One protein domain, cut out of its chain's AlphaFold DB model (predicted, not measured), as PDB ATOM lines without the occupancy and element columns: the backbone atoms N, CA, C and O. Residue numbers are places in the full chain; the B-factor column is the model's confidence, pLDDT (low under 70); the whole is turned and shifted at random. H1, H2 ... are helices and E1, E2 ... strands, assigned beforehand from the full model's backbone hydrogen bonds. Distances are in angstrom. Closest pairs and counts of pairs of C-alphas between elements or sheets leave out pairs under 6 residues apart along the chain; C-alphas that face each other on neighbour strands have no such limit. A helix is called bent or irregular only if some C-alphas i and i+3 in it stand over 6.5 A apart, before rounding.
ATOM      1  N   TRP A  15     -33.255 -55.947 -11.954       85.25
ATOM      2  CA  TRP A  15     -32.959 -54.596 -12.405       85.25
ATOM      3  C   TRP A  15     -31.827 -53.962 -11.587       85.25
ATOM      4  O   TRP A  15     -30.944 -53.300 -12.124       85.25
ATOM      5  N   ARG A  16     -31.802 -54.216 -10.277       88.19
ATOM      6  CA  ARG A  16     -30.823 -53.628  -9.371       88.19
ATOM      7  C   ARG A  16     -29.413 -54.115  -9.688       88.19
ATOM      8  O   ARG A  16     -28.480 -53.327  -9.600       88.19
ATOM      9  N   ALA A  17     -29.256 -55.371 -10.110       90.44
ATOM     10  CA  ALA A  17     -27.948 -55.945 -10.413       90.44
ATOM     11  C   ALA A  17     -27.213 -55.195 -11.535       90.44
ATOM     12  O   ALA A  17     -26.000 -55.008 -11.447       90.44
ATOM     13  N   TRP A  18     -27.930 -54.726 -12.560       91.75
ATOM     14  CA  TRP A  18     -27.319 -53.968 -13.656       91.75
ATOM     15  C   TRP A  18     -27.303 -52.450 -13.408       91.75
ATOM     16  O   TRP A  18     -26.428 -51.758 -13.926       91.75
ATOM     17  N   VAL A  19     -28.198 -51.923 -12.562       94.81
ATOM     18  CA  VAL A  19     -28.210 -50.501 -12.171       94.81
ATOM     19  C   VAL A  19     -27.137 -50.167 -11.122       94.81
ATOM     20  O   VAL A  19     -26.526 -49.094 -11.164       94.81
ATOM     21  N   ASP A  20     -26.878 -51.066 -10.172       94.69
ATOM     22  CA  ASP A  20     -25.950 -50.840  -9.057       94.69
ATOM     23  C   ASP A  20     -24.528 -50.431  -9.491       94.69
ATOM     24  O   ASP A  20     -23.955 -49.537  -8.847       94.69
ATOM     25  N   PRO A  21     -23.940 -50.982 -10.574       96.25
ATOM     26  CA  PRO A  21     -22.675 -50.499 -11.123       96.25
ATOM     27  C   PRO A  21     -22.692 -49.005 -11.482       96.25
ATOM     28  O   PRO A  21     -21.772 -48.277 -11.093       96.25
ATOM     29  N   TYR A  22     -23.752 -48.509 -12.133       97.69
ATOM     30  CA  TYR A  22     -23.905 -47.086 -12.466       97.69
ATOM     31  C   TYR A  22     -24.020 -46.225 -11.212       97.69
ATOM     32  O   TYR A  22     -23.333 -45.208 -11.082       97.69
ATOM     33  N   ILE A  23     -24.835 -46.652 -10.244       95.88
ATOM     34  CA  ILE A  23     -24.997 -45.941  -8.970       95.88
ATOM     35  C   ILE A  23     -23.658 -45.860  -8.228       95.88
ATOM     36  O   ILE A  23     -23.282 -44.804  -7.704       95.88
ATOM     37  N   THR A  24     -22.939 -46.977  -8.160       97.31
ATOM     38  CA  THR A  24     -21.652 -47.075  -7.471       97.31
ATOM     39  C   THR A  24     -20.627 -46.174  -8.143       97.31
ATOM     40  O   THR A  24     -20.006 -45.345  -7.472       97.31
ATOM     41  N   GLN A  25     -20.508 -46.247  -9.468       98.19
ATOM     42  CA  GLN A  25     -19.561 -45.432 -10.217       98.19
ATOM     43  C   GLN A  25     -19.899 -43.938 -10.153       98.19
ATOM     44  O   GLN A  25     -19.001 -43.121  -9.951       98.19
ATOM     45  N   SER A  26     -21.181 -43.563 -10.212       98.12
ATOM     46  CA  SER A  26     -21.625 -42.174 -10.031       98.12
ATOM     47  C   SER A  26     -21.165 -41.630  -8.676       98.12
ATOM     48  O   SER A  26     -20.535 -40.569  -8.597       98.12
ATOM     49  N   LYS A  27     -21.381 -42.393  -7.595       97.81
ATOM     50  CA  LYS A  27     -20.939 -42.013  -6.245       97.81
ATOM     51  C   LYS A  27     -19.420 -41.881  -6.156       97.81
ATOM     52  O   LYS A  27     -18.960 -40.946  -5.497       97.81
ATOM     53  N   ARG A  28     -18.645 -42.754  -6.812       98.38
ATOM     54  CA  ARG A  28     -17.176 -42.642  -6.884       98.38
ATOM     55  C   ARG A  28     -16.759 -41.344  -7.577       98.38
ATOM     56  O   ARG A  28     -16.085 -40.527  -6.950       98.38
ATOM     57  N   ILE A  29     -17.261 -41.089  -8.790       98.25
ATOM     58  CA  ILE A  29     -16.947 -39.881  -9.574       98.25
ATOM     59  C   ILE A  29     -17.269 -38.614  -8.776       98.25
ATOM     60  O   ILE A  29     -16.424 -37.731  -8.627       98.25
ATOM     61  N   LEU A  30     -18.474 -38.524  -8.210       97.31
ATOM     62  CA  LEU A  30     -18.908 -37.352  -7.448       97.31
ATOM     63  C   LEU A  30     -18.130 -37.156  -6.141       97.31
ATOM     64  O   LEU A  30     -18.073 -36.039  -5.620       97.31
ATOM     65  N   THR A  31     -17.564 -38.226  -5.587       97.19
ATOM     66  CA  THR A  31     -16.723 -38.157  -4.388       97.19
ATOM     67  C   THR A  31     -15.326 -37.674  -4.744       97.19
ATOM     68  O   THR A  31     -14.839 -36.742  -4.103       97.19
ATOM     69  N   VAL A  32     -14.726 -38.225  -5.801       97.50
ATOM     70  CA  VAL A  32     -13.410 -37.807  -6.299       97.50
ATOM     71  C   VAL A  32     -13.446 -36.361  -6.780       97.50
ATOM     72  O   VAL A  32     -12.605 -35.570  -6.367       97.50
ATOM     73  N   ARG A  33     -14.480 -35.960  -7.531       96.75
ATOM     74  CA  ARG A  33     -14.695 -34.567  -7.963       96.75
ATOM     75  C   ARG A  33     -14.594 -33.564  -6.814       96.75
ATOM     76  O   ARG A  33     -13.999 -32.504  -6.967       96.75
ATOM     77  N   ARG A  34     -15.198 -33.890  -5.668       94.94
ATOM     78  CA  ARG A  34     -15.253 -33.006  -4.491       94.94
ATOM     79  C   ARG A  34     -13.994 -33.064  -3.626       94.94
ATOM     80  O   ARG A  34     -13.784 -32.158  -2.828       94.94
ATOM     81  N   ASN A  35     -13.183 -34.114  -3.752       95.69
ATOM     82  CA  ASN A  35     -12.051 -34.376  -2.860       95.69
ATOM     83  C   ASN A  35     -10.715 -34.535  -3.592       95.69
ATOM     84  O   ASN A  35      -9.754 -34.946  -2.960       95.69
ATOM     85  N   ASN A  36     -10.628 -34.191  -4.878       96.19
ATOM     86  CA  ASN A  36      -9.480 -34.485  -5.740       96.19
ATOM     87  C   ASN A  36      -8.122 -34.122  -5.105       96.19
ATOM     88  O   ASN A  36      -7.307 -35.003  -4.856       96.19
ATOM     89  N   VAL A  37      -7.952 -32.862  -4.685       93.69
ATOM     90  CA  VAL A  37      -6.727 -32.382  -4.014       93.69
ATOM     91  C   VAL A  37      -6.470 -33.092  -2.677       93.69
ATOM     92  O   VAL A  37      -5.326 -33.362  -2.321       93.69
ATOM     93  N   ARG A  38      -7.524 -33.420  -1.918       95.19
ATOM     94  CA  ARG A  38      -7.388 -34.141  -0.639       95.19
ATOM     95  C   ARG A  38      -6.951 -35.583  -0.871       95.19
ATOM     96  O   ARG A  38      -6.083 -36.075  -0.166       95.19
ATOM     97  N   PHE A  39      -7.528 -36.243  -1.870       97.31
ATOM     98  CA  PHE A  39      -7.171 -37.601  -2.259       97.31
ATOM     99  C   PHE A  39      -5.753 -37.657  -2.817       97.31
ATOM    100  O   PHE A  39      -5.035 -38.593  -2.489       97.31
ATOM    101  N   LYS A  40      -5.300 -36.622  -3.537       97.00
ATOM    102  CA  LYS A  40      -3.888 -36.488  -3.909       97.00
ATOM    103  C   LYS A  40      -2.983 -36.553  -2.682       97.00
ATOM    104  O   LYS A  40      -2.061 -37.354  -2.645       97.00
ATOM    105  N   LYS A  41      -3.287 -35.762  -1.646       97.31
ATOM    106  CA  LYS A  41      -2.519 -35.781  -0.393       97.31
ATOM    107  C   LYS A  41      -2.559 -37.135   0.302       97.31
ATOM    108  O   LYS A  41      -1.526 -37.584   0.770       97.31
ATOM    109  N   LEU A  42      -3.707 -37.807   0.335       97.62
ATOM    110  CA  LEU A  42      -3.794 -39.163   0.883       97.62
ATOM    111  C   LEU A  42      -2.905 -40.150   0.111       97.62
ATOM    112  O   LEU A  42      -2.172 -40.910   0.735       97.62
ATOM    113  N   SER A  43      -2.921 -40.087  -1.222       97.81
ATOM    114  CA  SER A  43      -2.054 -40.899  -2.083       97.81
ATOM    115  C   SER A  43      -0.566 -40.610  -1.836       97.81
ATOM    116  O   SER A  43       0.218 -41.537  -1.659       97.81
ATOM    117  N   GLU A  44      -0.177 -39.336  -1.686       97.56
ATOM    118  CA  GLU A  44       1.192 -38.935  -1.304       97.56
ATOM    119  C   GLU A  44       1.620 -39.490   0.072       97.56
ATOM    120  O   GLU A  44       2.807 -39.710   0.302       97.56
ATOM    121  N   TYR A  45       0.671 -39.752   0.978       97.94
ATOM    122  CA  TYR A  45       0.913 -40.410   2.271       97.94
ATOM    123  C   TYR A  45       0.854 -41.947   2.211       97.94
ATOM    124  O   TYR A  45       0.919 -42.598   3.253       97.94
ATOM    125  N   GLY A  46       0.729 -42.541   1.022       98.19
ATOM    126  CA  GLY A  46       0.686 -43.992   0.829       98.19
ATOM    127  C   GLY A  46      -0.689 -44.626   1.048       98.19
ATOM    128  O   GLY A  46      -0.787 -45.842   1.177       98.19
ATOM    129  N   VAL A  47      -1.767 -43.835   1.102       98.31
ATOM    130  CA  VAL A  47      -3.128 -44.385   1.135       98.31
ATOM    131  C   VAL A  47      -3.520 -44.834  -0.267       98.31
ATOM    132  O   VAL A  47      -3.578 -44.027  -1.189       98.31
ATOM    133  N   GLU A  48      -3.865 -46.108  -0.413       98.31
ATOM    134  CA  GLU A  48      -4.237 -46.675  -1.712       98.31
ATOM    135  C   GLU A  48      -5.743 -46.606  -1.980       98.31
ATOM    136  O   GLU A  48      -6.162 -46.384  -3.113       98.31
ATOM    137  N   THR A  49      -6.575 -46.770  -0.945       98.31
ATOM    138  CA  THR A  49      -8.035 -46.867  -1.084       98.31
ATOM    139  C   THR A  49      -8.761 -46.011  -0.055       98.31
ATOM    140  O   THR A  49      -8.436 -46.016   1.131       98.31
ATOM    141  N   VAL A  50      -9.801 -45.304  -0.502       97.75
ATOM    142  CA  VAL A  50     -10.746 -44.586   0.365       97.75
ATOM    143  C   VAL A  50     -12.101 -45.284   0.333       97.75
ATOM    144  O   VAL A  50     -12.649 -45.543  -0.737       97.75
ATOM    145  N   VAL A  51     -12.680 -45.533   1.510       97.31
ATOM    146  CA  VAL A  51     -14.015 -46.134   1.641       97.31
ATOM    147  C   VAL A  51     -15.045 -45.064   1.983       97.31
ATOM    148  O   VAL A  51     -14.928 -44.337   2.969       97.31
ATOM    149  N   ARG A  52     -16.098 -44.977   1.170       93.12
ATOM    150  CA  ARG A  52     -17.267 -44.126   1.415       93.12
ATOM    151  C   ARG A  52     -18.419 -44.960   1.978       93.12
ATOM    152  O   ARG A  52     -18.565 -46.135   1.650       93.12
ATOM    153  N   LYS A  53     -19.314 -44.315   2.746       92.31
ATOM    154  CA  LYS A  53     -20.615 -44.871   3.171       92.31
ATOM    155  C   LYS A  53     -21.255 -45.737   2.076       92.31
ATOM    156  O   LYS A  53     -21.429 -45.276   0.942       92.31
ATOM    157  N   GLY A  54     -21.675 -46.938   2.478       90.50
ATOM    158  CA  GLY A  54     -22.204 -47.974   1.589       90.50
ATOM    159  C   GLY A  54     -21.137 -48.927   1.049       90.50
ATOM    160  O   GLY A  54     -21.369 -49.519   0.007       90.50
ATOM    161  N   ASN A  55     -19.983 -49.028   1.722       95.25
ATOM    162  CA  ASN A  55     -18.848 -49.870   1.336       95.25
ATOM    163  C   ASN A  55     -18.359 -49.626  -0.104       95.25
ATOM    164  O   ASN A  55     -17.983 -50.548  -0.820       95.25
ATOM    165  N   ILE A  56     -18.411 -48.363  -0.545       97.06
ATOM    166  CA  ILE A  56     -17.954 -47.981  -1.881       97.06
ATOM    167  C   ILE A  56     -16.476 -47.648  -1.783       97.06
ATOM    168  O   ILE A  56     -16.103 -46.595  -1.262       97.06
ATOM    169  N   GLU A  57     -15.666 -48.554  -2.303       98.00
ATOM    170  CA  GLU A  57     -14.218 -48.415  -2.382       98.00
ATOM    171  C   GLU A  57     -13.823 -47.550  -3.579       98.00
ATOM    172  O   GLU A  57     -14.391 -47.672  -4.669       98.00
ATOM    173  N   ILE A  58     -12.859 -46.662  -3.360       98.44
ATOM    174  CA  ILE A  58     -12.243 -45.798  -4.364       98.44
ATOM    175  C   ILE A  58     -10.741 -46.061  -4.295       98.44
ATOM    176  O   ILE A  58     -10.073 -45.517  -3.413       98.44
ATOM    177  N   ALA A  59     -10.225 -46.886  -5.204       98.19
ATOM    178  CA  ALA A  59      -8.788 -47.045  -5.387       98.19
ATOM    179  C   ALA A  59      -8.233 -45.751  -5.989       98.19
ATOM    180  O   ALA A  59      -8.655 -45.345  -7.068       98.19
ATOM    181  N   LEU A  60      -7.338 -45.063  -5.280       98.19
ATOM    182  CA  LEU A  60      -6.862 -43.731  -5.660       98.19
ATOM    183  C   LEU A  60      -6.036 -43.742  -6.953       98.19
ATOM    184  O   LEU A  60      -6.031 -42.739  -7.659       98.19
ATOM    185  N   ALA A  61      -5.411 -44.874  -7.284       97.50
ATOM    186  CA  ALA A  61      -4.634 -45.060  -8.510       97.50
ATOM    187  C   ALA A  61      -5.480 -44.990  -9.798       97.50
ATOM    188  O   ALA A  61      -4.951 -44.654 -10.854       97.50
ATOM    189  N   ASP A  62      -6.791 -45.242  -9.716       97.81
ATOM    190  CA  ASP A  62      -7.697 -45.226 -10.878       97.81
ATOM    191  C   ASP A  62      -8.122 -43.807 -11.297       97.81
ATOM    192  O   ASP A  62      -8.884 -43.616 -12.253       97.81
ATOM    193  N   TRP A  63      -7.688 -42.791 -10.549       97.75
ATOM    194  CA  TRP A  63      -8.147 -41.419 -10.699       97.75
ATOM    195  C   TRP A  63      -6.971 -40.491 -10.937       97.75
ATOM    196  O   TRP A  63      -5.938 -40.576 -10.285       97.75
ATOM    197  N   ASP A  64      -7.171 -39.529 -11.830       96.81
ATOM    198  CA  ASP A  64      -6.250 -38.410 -11.945       96.81
ATOM    199  C   ASP A  64      -6.534 -37.420 -10.805       96.81
ATOM    200  O   ASP A  64      -7.624 -36.832 -10.702       96.81
ATOM    201  N   LEU A  65      -5.563 -37.309  -9.901       96.62
ATOM    202  CA  LEU A  65      -5.617 -36.512  -8.677       96.62
ATOM    203  C   LEU A  65      -4.704 -35.279  -8.732       96.62
ATOM    204  O   LEU A  65      -4.668 -34.522  -7.765       96.62
ATOM    205  N   ASP A  66      -3.975 -35.066  -9.831       93.50
ATOM    206  CA  ASP A  66      -3.000 -33.972  -9.961       93.50
ATOM    207  C   ASP A  66      -3.563 -32.730 -10.671       93.50
ATOM    208  O   ASP A  66      -2.869 -31.754 -10.952       93.50
ATOM    209  N   MET A  67      -4.863 -32.725 -10.944       92.56
ATOM    210  CA  MET A  67      -5.530 -31.581 -11.546       92.56
ATOM    211  C   MET A  67      -5.678 -30.416 -10.558       92.56
ATOM    212  O   MET A  67      -5.964 -30.583  -9.369       92.56
ATOM    213  N   HIS A  68      -5.618 -29.191 -11.084       91.19
ATOM    214  CA  HIS A  68      -6.105 -28.031 -10.347       91.19
ATOM    215  C   HIS A  68      -7.614 -28.184 -10.059       91.19
ATOM    216  O   HIS A  68      -8.368 -28.739 -10.860       91.19
ATOM    217  N   TYR A  69      -8.095 -27.679  -8.916       87.25
ATOM    218  CA  TYR A  69      -9.448 -27.989  -8.420       87.25
ATOM    219  C   TYR A  69     -10.581 -27.641  -9.404       87.25
ATOM    220  O   TYR A  69     -11.596 -28.336  -9.447       87.25
ATOM    221  N   ARG A  70     -10.422 -26.574 -10.202       92.50
ATOM    222  CA  ARG A  70     -11.403 -26.178 -11.231       92.50
ATOM    223  C   ARG A  70     -11.455 -27.168 -12.391       92.50
ATOM    224  O   ARG A  70     -12.540 -27.468 -12.896       92.50
ATOM    225  N   ASP A  71     -10.300 -27.700 -12.768       94.94
ATOM    226  CA  ASP A  71     -10.177 -28.670 -13.851       94.94
ATOM    227  C   ASP A  71     -10.739 -30.009 -13.398       94.94
ATOM    228  O   ASP A  71     -11.596 -30.563 -14.080       94.94
ATOM    229  N   ALA A  72     -10.406 -30.448 -12.180       94.75
ATOM    230  CA  ALA A  72     -11.020 -31.619 -11.559       94.75
ATOM    231  C   ALA A  72     -12.551 -31.494 -11.502       94.75
ATOM    232  O   ALA A  72     -13.279 -32.431 -11.843       94.75
ATOM    233  N   TRP A  73     -13.067 -30.322 -11.114       95.44
ATOM    234  CA  TRP A  73     -14.508 -30.084 -11.036       95.44
ATOM    235  C   TRP A  73     -15.207 -30.277 -12.383       95.44
ATOM    236  O   TRP A  73     -16.292 -30.862 -12.420       95.44
ATOM    237  N   THR A  74     -14.583 -29.800 -13.460       97.00
ATOM    238  CA  THR A  74     -15.110 -29.855 -14.829       97.00
ATOM    239  C   THR A  74     -14.919 -31.238 -15.445       97.00
ATOM    240  O   THR A  74     -15.867 -31.820 -15.967       97.00
ATOM    241  N   HIS A  75     -13.720 -31.808 -15.331       97.62
ATOM    242  CA  HIS A  75     -13.370 -33.132 -15.835       97.62
ATOM    243  C   HIS A  75     -14.291 -34.210 -15.260       97.62
ATOM    244  O   HIS A  75     -14.911 -34.974 -16.000       97.62
ATOM    245  N   TYR A  76     -14.449 -34.243 -13.934       98.06
ATOM    246  CA  TYR A  76     -15.303 -35.242 -13.297       98.06
ATOM    247  C   TYR A  76     -16.797 -34.940 -13.430       98.06
ATOM    248  O   TYR A  76     -17.597 -35.868 -13.341       98.06
ATOM    249  N   ALA A  77     -17.198 -33.688 -13.687       97.75
ATOM    250  CA  ALA A  77     -18.575 -33.400 -14.093       97.75
ATOM    251  C   ALA A  77     -18.893 -34.038 -15.453       97.75
ATOM    252  O   ALA A  77     -19.890 -34.742 -15.557       97.75
ATOM    253  N   ARG A  78     -18.002 -33.890 -16.443       98.31
ATOM    254  CA  ARG A  78     -18.151 -34.521 -17.766       98.31
ATOM    255  C   ARG A  78     -18.145 -36.047 -17.691       98.31
ATOM    256  O   ARG A  78     -18.992 -36.691 -18.292       98.31
ATOM    257  N   LYS A  79     -17.245 -36.647 -16.898       98.38
ATOM    258  CA  LYS A  79     -17.263 -38.107 -16.665       98.38
ATOM    259  C   LYS A  79     -18.575 -38.581 -16.034       98.38
ATOM    260  O   LYS A  79     -19.063 -39.654 -16.372       98.38
ATOM    261  N   HIS A  80     -19.132 -37.804 -15.103       98.56
ATOM    262  CA  HIS A  80     -20.419 -38.125 -14.489       98.56
ATOM    263  C   HIS A  80     -21.570 -38.011 -15.495       98.56
ATOM    264  O   HIS A  80     -22.413 -38.893 -15.551       98.56
ATOM    265  N   GLU A  81     -21.585 -36.951 -16.298       98.31
ATOM    266  CA  GLU A  81     -22.556 -36.752 -17.374       98.31
ATOM    267  C   GLU A  81     -22.532 -37.911 -18.378       98.31
ATOM    268  O   GLU A  81     -23.565 -38.525 -18.610       98.31
ATOM    269  N   GLN A  82     -21.354 -38.303 -18.869       98.44
ATOM    270  CA  GLN A  82     -21.196 -39.462 -19.757       98.44
ATOM    271  C   GLN A  82     -21.687 -40.771 -19.123       98.44
ATOM    272  O   GLN A  82     -22.256 -41.618 -19.804       98.44
ATOM    273  N   LEU A  83     -21.476 -40.960 -17.816       98.56
ATOM    274  CA  LEU A  83     -22.017 -42.116 -17.103       98.56
ATOM    275  C   LEU A  83     -23.554 -42.088 -17.071       98.56
ATOM    276  O   LEU A  83     -24.170 -43.130 -17.255       98.56
ATOM    277  N   CYS A  84     -24.158 -40.920 -16.844       97.69
ATOM    278  CA  CYS A  84     -25.611 -40.753 -16.851       97.69
ATOM    279  C   CYS A  84     -26.220 -40.940 -18.244       97.69
ATOM    280  O   CYS A  84     -27.284 -41.540 -18.336       97.69
ATOM    281  N   ILE A  85     -25.549 -40.468 -19.299       96.00
ATOM    282  CA  ILE A  85     -25.970 -40.687 -20.689       96.00
ATOM    283  C   ILE A  85     -25.995 -42.188 -20.982       96.00
ATOM    284  O   ILE A  85     -27.057 -42.714 -21.288       96.00
ATOM    285  N   ARG A  86     -24.886 -42.901 -20.736       97.56
ATOM    286  CA  ARG A  86     -24.835 -44.363 -20.925       97.56
ATOM    287  C   ARG A  86     -25.884 -45.111 -20.115       97.56
ATOM    288  O   ARG A  86     -26.459 -46.084 -20.584       97.56
ATOM    289  N   PHE A  87     -26.146 -44.652 -18.894       97.44
ATOM    290  CA  PHE A  87     -27.198 -45.233 -18.071       97.44
ATOM    291  C   PHE A  87     -28.589 -45.053 -18.696       97.44
ATOM    292  O   PHE A  87     -29.376 -45.995 -18.705       97.44
ATOM    293  N   ALA A  88     -28.893 -43.862 -19.218       95.19
ATOM    294  CA  ALA A  88     -30.153 -43.592 -19.906       95.19
ATOM    295  C   ALA A  88     -30.285 -44.405 -21.203       95.19
ATOM    296  O   ALA A  88     -31.350 -44.965 -21.457       95.19
ATOM    297  N   GLU A  89     -29.199 -44.530 -21.967       95.50
ATOM    298  CA  GLU A  89     -29.144 -45.347 -23.182       95.50
ATOM    299  C   GLU A  89     -29.430 -46.824 -22.883       95.50
ATOM    300  O   GLU A  89     -30.282 -47.435 -23.528       95.50
ATOM    301  N   GLU A  90     -28.802 -47.384 -21.843       96.00
ATOM    302  CA  GLU A  90     -29.028 -48.776 -21.442       96.00
ATOM    303  C   GLU A  90     -30.455 -49.004 -20.905       96.00
ATOM    304  O   GLU A  90     -31.028 -50.078 -21.110       96.00
ATOM    305  N   ILE A  91     -31.073 -48.004 -20.258       94.25
ATOM    306  CA  ILE A  91     -32.501 -48.067 -19.899       94.25
ATOM    307  C   ILE A  91     -33.356 -48.221 -21.162       94.25
ATOM    308  O   ILE A  91     -34.229 -49.090 -21.189       94.25
ATOM    309  N   ALA A  92     -33.124 -47.396 -22.187       94.38
ATOM    310  CA  ALA A  92     -33.906 -47.421 -23.423       94.38
ATOM    311  C   ALA A  92     -33.753 -48.756 -24.169       94.38
ATOM    312  O   ALA A  92     -34.750 -49.354 -24.580       94.38
ATOM    313  N   GLU A  93     -32.524 -49.271 -24.261       94.62
ATOM    314  CA  GLU A  93     -32.238 -50.583 -24.850       94.62
ATOM    315  C   GLU A  93     -32.978 -51.708 -24.118       94.62
ATOM    316  O   GLU A  93     -33.678 -52.511 -24.740       94.62
ATOM    317  N   ARG A  94     -32.886 -51.750 -22.783       92.50
ATOM    318  CA  ARG A  94     -33.538 -52.787 -21.964       92.50
ATOM    319  C   ARG A  94     -35.059 -52.680 -21.961       92.50
ATOM    320  O   ARG A  94     -35.733 -53.696 -21.807       92.50
ATOM    321  N   ALA A  95     -35.600 -51.475 -22.130       92.12
ATOM    322  CA  ALA A  95     -37.033 -51.238 -22.267       92.12
ATOM    323  C   ALA A  95     -37.572 -51.595 -23.667       92.12
ATOM    324  O   ALA A  95     -38.780 -51.516 -23.884       92.12
ATOM    325  N   GLY A  96     -36.706 -52.000 -24.605       94.88
ATOM    326  CA  GLY A  96     -37.099 -52.351 -25.970       94.88
ATOM    327  C   GLY A  96     -37.456 -51.141 -26.834       94.88
ATOM    328  O   GLY A  96     -38.178 -51.302 -27.813       94.88
ATOM    329  N   VAL A  97     -36.963 -49.954 -26.468       94.88
ATOM    330  CA  VAL A  97     -37.174 -48.686 -27.185       94.88
ATOM    331  C   VAL A  97     -35.842 -47.970 -27.481       94.88
ATOM    332  O   VAL A  97     -35.682 -46.791 -27.149       94.88
ATOM    333  N   PRO A  98     -34.837 -48.660 -28.066       94.56
ATOM    334  CA  PRO A  98     -33.514 -48.079 -28.319       94.56
ATOM    335  C   PRO A  98     -33.564 -46.854 -29.240       94.56
ATOM    336  O   PRO A  98     -32.684 -46.003 -29.175       94.56
ATOM    337  N   GLU A  99     -34.611 -46.713 -30.055       92.56
ATOM    338  CA  GLU A  99     -34.824 -45.558 -30.927       92.56
ATOM    339  C   GLU A  99     -34.972 -44.227 -30.173       92.56
ATOM    340  O   GLU A  99     -34.919 -43.168 -30.797       92.56
ATOM    341  N   LEU A 100     -35.177 -44.250 -28.851       90.88
ATOM    342  CA  LEU A 100     -35.165 -43.041 -28.027       90.88
ATOM    343  C   LEU A 100     -33.762 -42.445 -27.866       90.88
ATOM    344  O   LEU A 100     -33.663 -41.249 -27.602       90.88
ATOM    345  N   ASN A 101     -32.701 -43.230 -28.062       90.69
ATOM    346  CA  ASN A 101     -31.318 -42.751 -27.957       90.69
ATOM    347  C   ASN A 101     -30.956 -41.777 -29.088       90.69
ATOM    348  O   ASN A 101     -30.134 -40.885 -28.895       90.69
ATOM    349  N   ASP A 102     -31.618 -41.908 -30.240       89.56
ATOM    350  CA  ASP A 102     -31.374 -41.090 -31.433       89.56
ATOM    351  C   ASP A 102     -32.348 -39.906 -31.566       89.56
ATOM    352  O   ASP A 102     -32.316 -39.172 -32.557       89.56
ATOM    353  N   ARG A 103     -33.261 -39.726 -30.602       86.62
ATOM    354  CA  ARG A 103     -34.268 -38.661 -30.633       86.62
ATOM    355  C   ARG A 103     -33.884 -37.530 -29.701       86.62
ATOM    356  O   ARG A 103     -33.639 -37.737 -28.515       86.62
ATOM    357  N   ASP A 104     -33.962 -36.311 -30.220       85.94
ATOM    358  CA  ASP A 104     -33.880 -35.130 -29.375       85.94
ATOM    359  C   ASP A 104     -35.023 -35.133 -28.356       85.94
ATOM    360  O   ASP A 104     -36.202 -35.317 -28.684       85.94
ATOM    361  N   GLY A 105     -34.658 -34.906 -27.097       83.25
ATOM    362  CA  GLY A 105     -35.630 -34.648 -26.049       83.25
ATOM    363  C   GLY A 105     -36.444 -33.392 -26.361       83.25
ATOM    364  O   GLY A 105     -35.990 -32.472 -27.044       83.25
ATOM    365  N   LEU A 106     -37.656 -33.325 -25.812       87.94
ATOM    366  CA  LEU A 106     -38.463 -32.114 -25.911       87.94
ATOM    367  C   LEU A 106     -37.703 -30.923 -25.315       87.94
ATOM    368  O   LEU A 106     -37.112 -31.016 -24.236       87.94
ATOM    369  N   SER A 107     -37.782 -29.773 -25.987       90.56
ATOM    370  CA  SER A 107     -37.365 -28.517 -25.368       90.56
ATOM    371  C   SER A 107     -38.193 -28.264 -24.107       90.56
ATOM    372  O   SER A 107     -39.331 -28.723 -23.994       90.56
ATOM    373  N   GLN A 108     -37.661 -27.489 -23.161       88.81
ATOM    374  CA  GLN A 108     -38.402 -27.141 -21.944       88.81
ATOM    375  C   GLN A 108     -39.771 -26.517 -22.266       88.81
ATOM    376  O   GLN A 108     -40.759 -26.819 -21.598       88.81
ATOM    377  N   THR A 109     -39.839 -25.685 -23.309       91.38
ATOM    378  CA  THR A 109     -41.085 -25.068 -23.777       91.38
ATOM    379  C   THR A 109     -42.041 -26.105 -24.356       91.38
ATOM    380  O   THR A 109     -43.198 -26.135 -23.955       91.38
ATOM    381  N   ALA A 110     -41.562 -26.988 -25.237       88.75
ATOM    382  CA  ALA A 110     -42.385 -28.047 -25.823       88.75
ATOM    383  C   ALA A 110     -42.915 -29.010 -24.748       88.75
ATOM    384  O   ALA A 110     -44.085 -29.383 -24.757       88.75
ATOM    385  N   PHE A 111     -42.080 -29.350 -23.763       89.12
ATOM    386  CA  PHE A 111     -42.481 -30.153 -22.611       89.12
ATOM    387  C   PHE A 111     -43.541 -29.446 -21.751       89.12
ATOM    388  O   PHE A 111     -44.528 -30.061 -21.351       89.12
ATOM    389  N   ALA A 112     -43.383 -28.143 -21.495       91.06
ATOM    390  CA  ALA A 112     -44.364 -27.356 -20.749       91.06
ATOM    391  C   ALA A 112     -45.707 -27.227 -21.494       91.06
ATOM    392  O   ALA A 112     -46.757 -27.342 -20.860       91.06
ATOM    393  N   SER A 113     -45.686 -27.033 -22.819       91.75
ATOM    394  CA  SER A 113     -46.891 -27.028 -23.663       91.75
ATOM    395  C   SER A 113     -47.637 -28.357 -23.567       91.75
ATOM    396  O   SER A 113     -48.834 -28.360 -23.270       91.75
ATOM    397  N   LEU A 114     -46.910 -29.473 -23.693       90.19
ATOM    398  CA  LEU A 114     -47.459 -30.822 -23.580       90.19
ATOM    399  C   LEU A 114     -48.140 -31.057 -22.221       90.19
ATOM    400  O   LEU A 114     -49.272 -31.537 -22.175       90.19
ATOM    401  N   LEU A 115     -47.508 -30.654 -21.112       88.62
ATOM    402  CA  LEU A 115     -48.109 -30.749 -19.771       88.62
ATOM    403  C   LEU A 115     -49.347 -29.860 -19.593       88.62
ATOM    404  O   LEU A 115     -50.251 -30.204 -18.833       88.62
ATOM    405  N   ALA A 116     -49.396 -28.720 -20.281       90.50
ATOM    406  CA  ALA A 116     -50.527 -27.798 -20.246       90.50
ATOM    407  C   ALA A 116     -51.689 -28.219 -21.169       90.50
ATOM    408  O   ALA A 116     -52.668 -27.477 -21.275       90.50
ATOM    409  N   GLY A 117     -51.584 -29.367 -21.852       84.12
ATOM    410  CA  GLY A 117     -52.579 -29.826 -22.824       84.12
ATOM    411  C   GLY A 117     -52.645 -28.955 -24.081       84.12
ATOM    412  O   GLY A 117     -53.679 -28.903 -24.743       84.12
TER     413      GLY A 117
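This is residues 15 to 117 of the 120 residues of an uncharacterized protein of Halogranum salarium B-1 (UniProt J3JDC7). A small hairpin, E1 and E2, packs on H1a, which lies side by side with H2 as two long helices running opposite ways; H1b turns off sharply, and beyond H2 a long link leads to H3, whose residues 108 to 113 stick out. The printed part has 103 residues, mostly helix, with elements in the order H1, E1, E2, H2, H3. It is loose, radius of gyration of the C-alphas 17.9 A, spanning 59 by 32 by 22 A.

E1 is residues 49 to 52 and E2 56 to 59, each 9.9 A long. H1, residues 15 to 44, assigned as one helix by its hydrogen bonds, is bent, C-alphas 34 and 37 being 8.6 A apart. Its arms are H1a, residues 15 to 34, 29.0 A from C-alpha 15 at (-32.959, -54.596, -12.405), and H1b, 37 to 44, 10.6 A. H2, 69 to 94, measures 37.1 A; H3, 108 to 115, 10.6 A, ends at (-48.109, -30.749, -19.771).

E1 and E2 are an antiparallel hairpin; N 50 and O 58, 2.9 A, are within hydrogen-bond range. The closest C-alphas of H1a and E2, Arg 28 and Ile 58, are 6.4 A apart. H1a and H2 touch, closest C-alphas Arg 33 and Tyr 76, 5.4 A, at a shallow tilt of 10 degrees, opposite ways. H1b is about perpendicular to H1a, 88 degrees. H3 is apart from H2. Every O i to N i+4 pair is within hydrogen-bond range in H1b, H2 and H3, and 13 of 16 in H1a.

The two farthest C-alphas, Tyr 45 and Gly 117, are 60.0 A apart. The printed part has no cut; the link from H2 to H3 is long, 13 residues. No printed residue is under 70 in pLDDT.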